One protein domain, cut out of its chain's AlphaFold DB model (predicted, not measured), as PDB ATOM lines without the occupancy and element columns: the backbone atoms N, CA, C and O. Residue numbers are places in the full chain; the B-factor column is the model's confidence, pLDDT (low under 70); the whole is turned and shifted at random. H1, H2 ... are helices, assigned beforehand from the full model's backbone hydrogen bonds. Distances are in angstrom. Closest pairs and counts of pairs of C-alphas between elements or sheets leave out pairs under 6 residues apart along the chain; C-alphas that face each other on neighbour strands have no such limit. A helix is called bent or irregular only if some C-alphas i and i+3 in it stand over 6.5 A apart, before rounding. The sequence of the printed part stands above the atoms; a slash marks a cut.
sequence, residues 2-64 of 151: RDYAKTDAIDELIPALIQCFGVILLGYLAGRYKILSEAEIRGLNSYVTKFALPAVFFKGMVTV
ATOM      1  N   ARG A   2     199.779 113.658 115.363       47.78
ATOM      2  CA  ARG A   2     199.067 112.357 115.334       47.78
ATOM      3  C   ARG A   2     197.831 112.326 114.416       47.78
ATOM      4  O   ARG A   2     197.508 111.270 113.893       47.78
ATOM      5  N   ASP A   3     197.174 113.467 114.211       46.97
ATOM      6  CA  ASP A   3     195.948 113.535 113.401       46.97
ATOM      7  C   ASP A   3     196.191 113.529 111.883       46.97
ATOM      8  O   ASP A   3     195.367 112.999 111.156       46.97
ATOM      9  N   TYR A   4     197.336 114.039 111.408       48.72
ATOM     10  CA  TYR A   4     197.688 114.023 109.974       48.72
ATOM     11  C   TYR A   4     197.940 112.594 109.475       48.72
ATOM     12  O   TYR A   4     197.274 112.116 108.569       48.72
ATOM     13  N   ALA A   5     198.778 111.871 110.217       53.72
ATOM     14  CA  ALA A   5     199.104 110.464 110.022       53.72
ATOM     15  C   ALA A   5     197.874 109.533 109.873       53.72
ATOM     16  O   ALA A   5     197.856 108.591 109.078       53.72
ATOM     17  N   LYS A   6     196.819 109.791 110.655       53.72
ATOM     18  CA  LYS A   6     195.589 108.995 110.603       53.72
ATOM     19  C   LYS A   6     194.780 109.274 109.337       53.72
ATOM     20  O   LYS A   6     194.196 108.339 108.803       53.72
ATOM     21  N   THR A   7     194.736 110.521 108.882       60.75
ATOM     22  CA  THR A   7     194.015 110.912 107.666       60.75
ATOM     23  C   THR A   7     194.656 110.271 106.440       60.75
ATOM     24  O   THR A   7     193.957 109.594 105.696       60.75
ATOM     25  N   ASP A   8     195.986 110.319 106.338       64.56
ATOM     26  CA  ASP A   8     196.739 109.738 105.217       64.56
ATOM     27  C   ASP A   8     196.500 108.218 105.085       64.56
ATOM     28  O   ASP A   8     196.216 107.701 104.006       64.56
ATOM     29  N   ALA A   9     196.509 107.491 106.210       63.91
ATOM     30  CA  ALA A   9     196.242 106.051 106.215       63.91
ATOM     31  C   ALA A   9     194.789 105.703 105.842       63.91
ATOM     32  O   ALA A   9     194.538 104.666 105.229       63.91
ATOM     33  N   ILE A  10     193.816 106.534 106.227       71.38
ATOM     34  CA  ILE A  10     192.405 106.329 105.871       71.38
ATOM     35  C   ILE A  10     192.177 106.656 104.391       71.38
ATOM     36  O   ILE A  10     191.456 105.922 103.712       71.38
ATOM     37  N   ASP A  11     192.842 107.687 103.878       76.81
ATOM     38  CA  ASP A  11     192.750 108.121 102.487       76.81
ATOM     39  C   ASP A  11     193.381 107.121 101.510       76.81
ATOM     40  O   ASP A  11     192.908 107.002 100.383       76.81
ATOM     41  N   GLU A  12     194.374 106.333 101.932       73.12
ATOM     42  CA  GLU A  12     194.908 105.210 101.146       73.12
ATOM     43  C   GLU A  12     194.110 103.909 101.327       73.12
ATOM     44  O   GLU A  12     193.926 103.135 100.379       73.12
ATOM     45  N   LEU A  13     193.589 103.664 102.534       73.50
ATOM     46  CA  LEU A  13     192.848 102.446 102.851       73.50
ATOM     47  C   LEU A  13     191.507 102.383 102.118       73.50
ATOM     48  O   LEU A  13     191.145 101.330 101.592       73.50
ATOM     49  N   ILE A  14     190.758 103.486 102.086       80.81
ATOM     50  CA  ILE A  14     189.415 103.526 101.495       80.81
ATOM     51  C   ILE A  14     189.438 103.179  99.993       80.81
ATOM     52  O   ILE A  14     188.671 102.299  99.589       80.81
ATOM     53  N   PRO A  15     190.321 103.756  99.153       82.38
ATOM     54  CA  PRO A  15     190.453 103.372  97.749       82.38
ATOM     55  C   PRO A  15     190.834 101.904  97.556       82.38
ATOM     56  O   PRO A  15     190.224 101.227  96.727       82.38
ATOM     57  N   ALA A  16     191.797 101.388  98.326       77.81
ATOM     58  CA  ALA A  16     192.207  99.985  98.245       77.81
ATOM     59  C   ALA A  16     191.048  99.039  98.603       77.81
ATOM     60  O   ALA A  16     190.823  98.023  97.939       77.81
ATOM     61  N   LEU A  17     190.264  99.408  99.618       80.75
ATOM     62  CA  LEU A  17     189.093  98.665 100.058       80.75
ATOM     63  C   LEU A  17     187.999  98.655  98.980       80.75
ATOM     64  O   LEU A  17     187.485  97.591  98.634       80.75
ATOM     65  N   ILE A  18     187.688  99.820  98.400       88.06
ATOM     66  CA  ILE A  18     186.711  99.959  97.310       88.06
ATOM     67  C   ILE A  18     187.145  99.151  96.085       88.06
ATOM     68  O   ILE A  18     186.318  98.456  95.498       88.06
ATOM     69  N   GLN A  19     188.427  99.188  95.712       84.88
ATOM     70  CA  GLN A  19     188.950  98.393  94.599       84.88
ATOM     71  C   GLN A  19     188.813  96.891  94.866       84.88
ATOM     72  O   GLN A  19     188.352  96.153  93.994       84.88
ATOM     73  N   CYS A  20     189.151  96.432  96.073       84.56
ATOM     74  CA  CYS A  20     189.052  95.023  96.437       84.56
ATOM     75  C   CYS A  20     187.596  94.529  96.390       84.56
ATOM     76  O   CYS A  20     187.290  93.560  95.694       84.56
ATOM     77  N   PHE A  21     186.673  95.238  97.047       88.06
ATOM     78  CA  PHE A  21     185.250  94.890  97.012       88.06
ATOM     79  C   PHE A  21     184.637  95.038  95.618       88.06
ATOM     80  O   PHE A  21     183.806  94.217  95.232       88.06
ATOM     81  N   GLY A  22     185.066  96.034  94.843       92.50
ATOM     82  CA  GLY A  22     184.636  96.230  93.462       92.50
ATOM     83  C   GLY A  22     184.998  95.039  92.576       92.50
ATOM     84  O   GLY A  22     184.137  94.510  91.874       92.50
ATOM     85  N   VAL A  23     186.238  94.550  92.658       88.81
ATOM     86  CA  VAL A  23     186.681  93.358  91.915       88.81
ATOM     87  C   VAL A  23     185.928  92.104  92.368       88.81
ATOM     88  O   VAL A  23     185.513  91.311  91.523       88.81
ATOM     89  N   ILE A  24     185.688  91.933  93.673       89.44
ATOM     90  CA  ILE A  24     184.894  90.810  94.203       89.44
ATOM     91  C   ILE A  24     183.460  90.847  93.652       89.44
ATOM     92  O   ILE A  24     182.950  89.823  93.191       89.44
ATOM     93  N   LEU A  25     182.818  92.020  93.653       91.44
ATOM     94  CA  LEU A  25     181.462  92.199  93.132       91.44
ATOM     95  C   LEU A  25     181.399  91.899  91.631       91.44
ATOM     96  O   LEU A  25     180.500  91.185  91.184       91.44
ATOM     97  N   LEU A  26     182.369  92.387  90.856       89.56
ATOM     98  CA  LEU A  26     182.478  92.091  89.429       89.56
ATOM     99  C   LEU A  26     182.666  90.591  89.173       89.56
ATOM    100  O   LEU A  26     181.998  90.041  88.300       89.56
ATOM    101  N   GLY A  27     183.503  89.911  89.961       88.44
ATOM    102  CA  GLY A  27     183.676  88.459  89.886       88.44
ATOM    103  C   GLY A  27     182.380  87.694  90.177       88.44
ATOM    104  O   GLY A  27     182.036  86.754  89.458       88.44
ATOM    105  N   TYR A  28     181.613  88.134  91.179       88.62
ATOM    106  CA  TYR A  28     180.308  87.553  91.496       88.62
ATOM    107  C   TYR A  28     179.293  87.747  90.362       88.62
ATOM    108  O   TYR A  28     178.630  86.790  89.956       88.62
ATOM    109  N   LEU A  29     179.192  88.961  89.807       90.19
ATOM    110  CA  LEU A  29     178.307  89.245  88.675       90.19
ATOM    111  C   LEU A  29     178.711  88.431  87.439       90.19
ATOM    112  O   LEU A  29     177.852  87.816  86.812       90.19
ATOM    113  N   ALA A  30     180.006  88.343  87.129       86.56
ATOM    114  CA  ALA A  30     180.514  87.543  86.015       86.56
ATOM    115  C   ALA A  30     180.141  86.055  86.140       86.56
ATOM    116  O   ALA A  30     179.728  85.436  85.155       86.56
ATOM    117  N   GLY A  31     180.195  85.500  87.357       83.69
ATOM    118  CA  GLY A  31     179.705  84.151  87.649       83.69
ATOM    119  C   GLY A  31     178.180  84.026  87.539       83.69
ATOM    120  O   GLY A  31     177.674  83.064  86.960       83.69
ATOM    121  N   ARG A  32     177.423  85.016  88.029       84.69
ATOM    122  CA  ARG A  32     175.946  85.020  88.018       84.69
ATOM    123  C   ARG A  32     175.356  85.110  86.612       84.69
ATOM    124  O   ARG A  32     174.326  84.480  86.359       84.69
ATOM    125  N   TYR A  33     175.994  85.874  85.728       88.12
ATOM    126  CA  TYR A  33     175.623  86.020  84.319       88.12
ATOM    127  C   TYR A  33     176.216  84.921  83.421       88.12
ATOM    128  O   TYR A  33     175.977  84.945  82.218       88.12
ATOM    129  N   LYS A  34     176.955  83.950  83.990       81.62
ATOM    130  CA  LYS A  34     177.640  82.864  83.260       81.62
ATOM    131  C   LYS A  34     178.492  83.372  82.089       81.62
ATOM    132  O   LYS A  34     178.559  82.733  81.044       81.62
ATOM    133  N   ILE A  35     179.129  84.531  82.268       81.25
ATOM    134  CA  ILE A  35     179.986  85.142  81.240       81.25
ATOM    135  C   ILE A  35     181.224  84.268  81.000       81.25
ATOM    136  O   ILE A  35     181.704  84.188  79.876       81.25
ATOM    137  N   LEU A  36     181.705  83.589  82.049       78.75
ATOM    138  CA  LEU A  36     182.780  82.604  81.976       78.75
ATOM    139  C   LEU A  36     182.228  81.189  82.166       78.75
ATOM    140  O   LEU A  36     181.422  80.934  83.067       78.75
ATOM    141  N   SER A  37     182.702  80.258  81.346       83.69
ATOM    142  CA  SER A  37     182.433  78.830  81.484       83.69
ATOM    143  C   SER A  37     183.136  78.239  82.710       83.69
ATOM    144  O   SER A  37     184.151  78.745  83.196       83.69
ATOM    145  N   GLU A  38     182.635  77.105  83.205       82.31
ATOM    146  CA  GLU A  38     183.256  76.412  84.342       82.31
ATOM    147  C   GLU A  38     184.705  75.978  84.069       82.31
ATOM    148  O   GLU A  38     185.521  75.917  84.992       82.31
ATOM    149  N   ALA A  39     185.040  75.698  82.805       85.81
ATOM    150  CA  ALA A  39     186.398  75.358  82.395       85.81
ATOM    151  C   ALA A  39     187.350  76.556  82.551       85.81
ATOM    152  O   ALA A  39     188.455  76.397  83.074       85.81
ATOM    153  N   GLU A  40     186.906  77.757  82.177       85.75
ATOM    154  CA  GLU A  40     187.683  78.995  82.312       85.75
ATOM    155  C   GLU A  40     187.854  79.398  83.777       85.75
ATOM    156  O   GLU A  40     188.962  79.730  84.190       85.75
ATOM    157  N   ILE A  41     186.802  79.280  84.596       86.75
ATOM    158  CA  ILE A  41     186.876  79.542  86.044       86.75
ATOM    159  C   ILE A  41     187.864  78.580  86.713       86.75
ATOM    160  O   ILE A  41     188.664  78.989  87.556       86.75
ATOM    161  N   ARG A  42     187.853  77.299  86.325       86.00
ATOM    162  CA  ARG A  42     188.782  76.292  86.856       86.00
ATOM    163  C   ARG A  42     190.223  76.557  86.417       86.00
ATOM    164  O   ARG A  42     191.134  76.431  87.237       86.00
ATOM    165  N   GLY A  43     190.424  76.952  85.160       88.12
ATOM    166  CA  GLY A  43     191.724  77.367  84.630       88.12
ATOM    167  C   GLY A  43     192.275  78.594  85.357       88.12
ATOM    168  O   GLY A  43     193.408  78.563  85.839       88.12
ATOM    169  N   LEU A  44     191.445  79.625  85.530       88.81
ATOM    170  CA  LEU A  44     191.784  80.844  86.261       88.81
ATOM    171  C   LEU A  44     192.122  80.544  87.722       88.81
ATOM    172  O   LEU A  44     193.151  81.000  88.214       88.81
ATOM    173  N   ASN A  45     191.305  79.743  88.411       87.31
ATOM    174  CA  ASN A  45     191.574  79.364  89.796       87.31
ATOM    175  C   ASN A  45     192.917  78.627  89.907       87.31
ATOM    176  O   ASN A  45     193.742  78.996  90.742       87.31
ATOM    177  N   SER A  46     193.188  77.665  89.016       89.62
ATOM    178  CA  SER A  46     194.462  76.939  89.022       89.62
ATOM    179  C   SER A  46     195.654  77.850  88.728       89.62
ATOM    180  O   SER A  46     196.699  77.691  89.355       89.62
ATOM    181  N   TYR A  47     195.503  78.827  87.831       91.88
ATOM    182  CA  TYR A  47     196.524  79.841  87.581       91.88
ATOM    183  C   TYR A  47     196.783  80.701  88.822       91.88
ATOM    184  O   TYR A  47     197.933  80.891  89.221       91.88
ATOM    185  N   VAL A  48     195.721  81.183  89.469       89.75
ATOM    186  CA  VAL A  48     195.837  82.036  90.652       89.75
ATOM    187  C   VAL A  48     196.507  81.283  91.795       89.75
ATOM    188  O   VAL A  48     197.466  81.793  92.361       89.75
ATOM    189  N   THR A  49     196.082  80.056  92.100       88.31
ATOM    190  CA  THR A  49     196.672  79.276  93.202       88.31
ATOM    191  C   THR A  49     198.095  78.804  92.920       88.31
ATOM    192  O   THR A  49     198.904  78.785  93.845       88.31
ATOM    193  N   LYS A  50     198.431  78.427  91.679       89.19
ATOM    194  CA  LYS A  50     199.761  77.875  91.355       89.19
ATOM    195  C   LYS A  50     200.808  78.926  90.998       89.19
ATOM    196  O   LYS A  50     201.982  78.683  91.243       89.19
ATOM    197  N   PHE A  51     200.412  80.054  90.412       90.19
ATOM    198  CA  PHE A  51     201.350  81.042  89.871       90.19
ATOM    199  C   PHE A  51     201.177  82.423  90.491       90.19
ATOM    200  O   PHE A  51     202.134  82.961  91.046       90.19
ATOM    201  N   ALA A  52     199.970  82.994  90.433       86.56
ATOM    202  CA  ALA A  52     199.771  84.378  90.863       86.56
ATOM    203  C   ALA A  52     199.984  84.544  92.374       86.56
ATOM    204  O   ALA A  52     200.681  85.459  92.803       86.56
ATOM    205  N   LEU A  53     199.424  83.637  93.177       84.12
ATOM    206  CA  LEU A  53     199.485  83.696  94.632       84.12
ATOM    207  C   LEU A  53     200.934  83.537  95.139       84.12
ATOM    208  O   LEU A  53     201.386  84.425  95.865       84.12
ATOM    209  N   PRO A  54     201.724  82.527  94.708       83.94
ATOM    210  CA  PRO A  54     203.141  82.454  95.067       83.94
ATOM    211  C   PRO A  54     203.956  83.669  94.611       83.94
ATOM    212  O   PRO A  54     204.800  84.147  95.365       83.94
ATOM    213  N   ALA A  55     203.692  84.206  93.413       86.00
ATOM    214  CA  ALA A  55     204.401  85.379  92.903       86.00
ATOM    215  C   ALA A  55     204.113  86.641  93.731       86.00
ATOM    216  O   ALA A  55     205.032  87.398  94.042       86.00
ATOM    217  N   VAL A  56     202.856  86.854  94.131       79.81
ATOM    218  CA  VAL A  56     202.463  87.964  95.011       79.81
ATOM    219  C   VAL A  56     203.103  87.816  96.390       79.81
ATOM    220  O   VAL A  56     203.639  88.794  96.908       79.81
ATOM    221  N   PHE A  57     203.118  86.608  96.962       79.56
ATOM    222  CA  PHE A  57     203.798  86.364  98.236       79.56
ATOM    223  C   PHE A  57     205.301  86.617  98.146       79.56
ATOM    224  O   PHE A  57     205.850  87.302  99.005       79.56
ATOM    225  N   PHE A  58     205.961  86.128  97.094       82.88
ATOM    226  CA  PHE A  58     207.387  86.360  96.883       82.88
ATOM    227  C   PHE A  58     207.702  87.848  96.710       82.88
ATOM    228  O   PHE A  58     208.624  88.360  97.340       82.88
ATOM    229  N   LYS A  59     206.889  88.566  95.923       78.25
ATOM    230  CA  LYS A  59     206.991  90.022  95.791       78.25
ATOM    231  C   LYS A  59     206.886  90.693  97.161       78.25
ATOM    232  O   LYS A  59     207.747  91.499  97.487       78.25
ATOM    233  N   GLY A  60     205.881  90.323  97.959       72.69
ATOM    234  CA  GLY A  60     205.696  90.838  99.315       72.69
ATOM    235  C   GLY A  60     206.917  90.599 100.204       72.69
ATOM    236  O   GLY A  60     207.373  91.525 100.865       72.69
ATOM    237  N   MET A  61     207.499  89.398 100.165       71.25
ATOM    238  CA  MET A  61     208.707  89.060 100.930       71.25
ATOM    239  C   MET A  61     209.931  89.880 100.508       71.25
ATOM    240  O   MET A  61     210.678  90.327 101.369       71.25
ATOM    241  N   VAL A  62     210.134  90.100  99.206       77.44
ATOM    242  CA  VAL A  62     211.276  90.872  98.681       77.44
ATOM    243  C   VAL A  62     211.141  92.370  98.965       77.44
ATOM    244  O   VAL A  62     212.147  93.045  99.154       77.44
ATOM    245  N   THR A  63     209.919  92.905  99.003       69.31
ATOM    246  CA  THR A  63     209.681  94.331  99.286       69.31
ATOM    247  C   THR A  63     209.786  94.697 100.763       69.31
ATOM    248  O   THR A  63     209.835  95.879 101.090       69.31
ATOM    249  N   VAL A  64     209.786  93.712 101.663       68.12
ATOM    250  CA  VAL A  64     209.887  93.960 103.103       68.12
ATOM    251  C   VAL A  64     211.355  94.124 103.488       68.12
ATOM    252  O   VAL A  64     212.133  93.173 103.453       68.12
TER     253      VAL A  64
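What this domain is: This is residues 2 to 64 of the 151 residues of an uncharacterized protein of Opisthorchis felineus (UniProt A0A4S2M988). One long helix, H1, runs along the length of the model, and after a tight link the bent helix H2 folds back with an empty gap between the two, like an open, flat V whose shorter side bends partway. H1 and the arms of H2, H2a and H2b, meet nowhere along their lengths. The printed part has 63 residues, with two named helices in the order H1, H2 and no named strand; the class is all helix. The whole is extended, with a radius of gyration of the C-alphas of 16.6 A, and the C-alphas span 51 by 31 by 8 A.

Where its parts are: H1 holds residues 2 to 32 and is 45.0 A long from C-alpha 2 at (199.067, 112.357, 115.334) to C-alpha 32 at (175.946, 85.020, 88.018). H2, residues 38 to 63, was assigned by its hydrogen bonds as one helix but is bent: C-alphas 50 and 53 are 6.7 A apart. Its arm H2a, residues 38 to 50, is 18.0 A long. Its arm H2b, residues 53 to 63, is 15.5 A long and ends with C-alpha 63 at (209.681, 94.331, 99.286). Residues 51 and 52 belong to neither arm.

How they stand to each other: H1 is apart from H2a and from H2b. H2a and H2b are near each other, with 5 pairs of C-alphas within 10 A, at a shallow tilt of 31 degrees. Every O i to N i+4 pair is within hydrogen-bond range in H2a and H2b; in H1, 25 of 27 are.

The domain as a whole: The C-alphas of Arg 2 and Ala 39, the two farthest apart, are 51.1 A apart. The printed part has no cut, and the link from H1 to H2, 5 residues, is tight. Residues 2 to 26 and 57 to 64 stand free. Mean pLDDT of the printed part is 80.0; residues 2 to 9 and 63 to 64 are under 70.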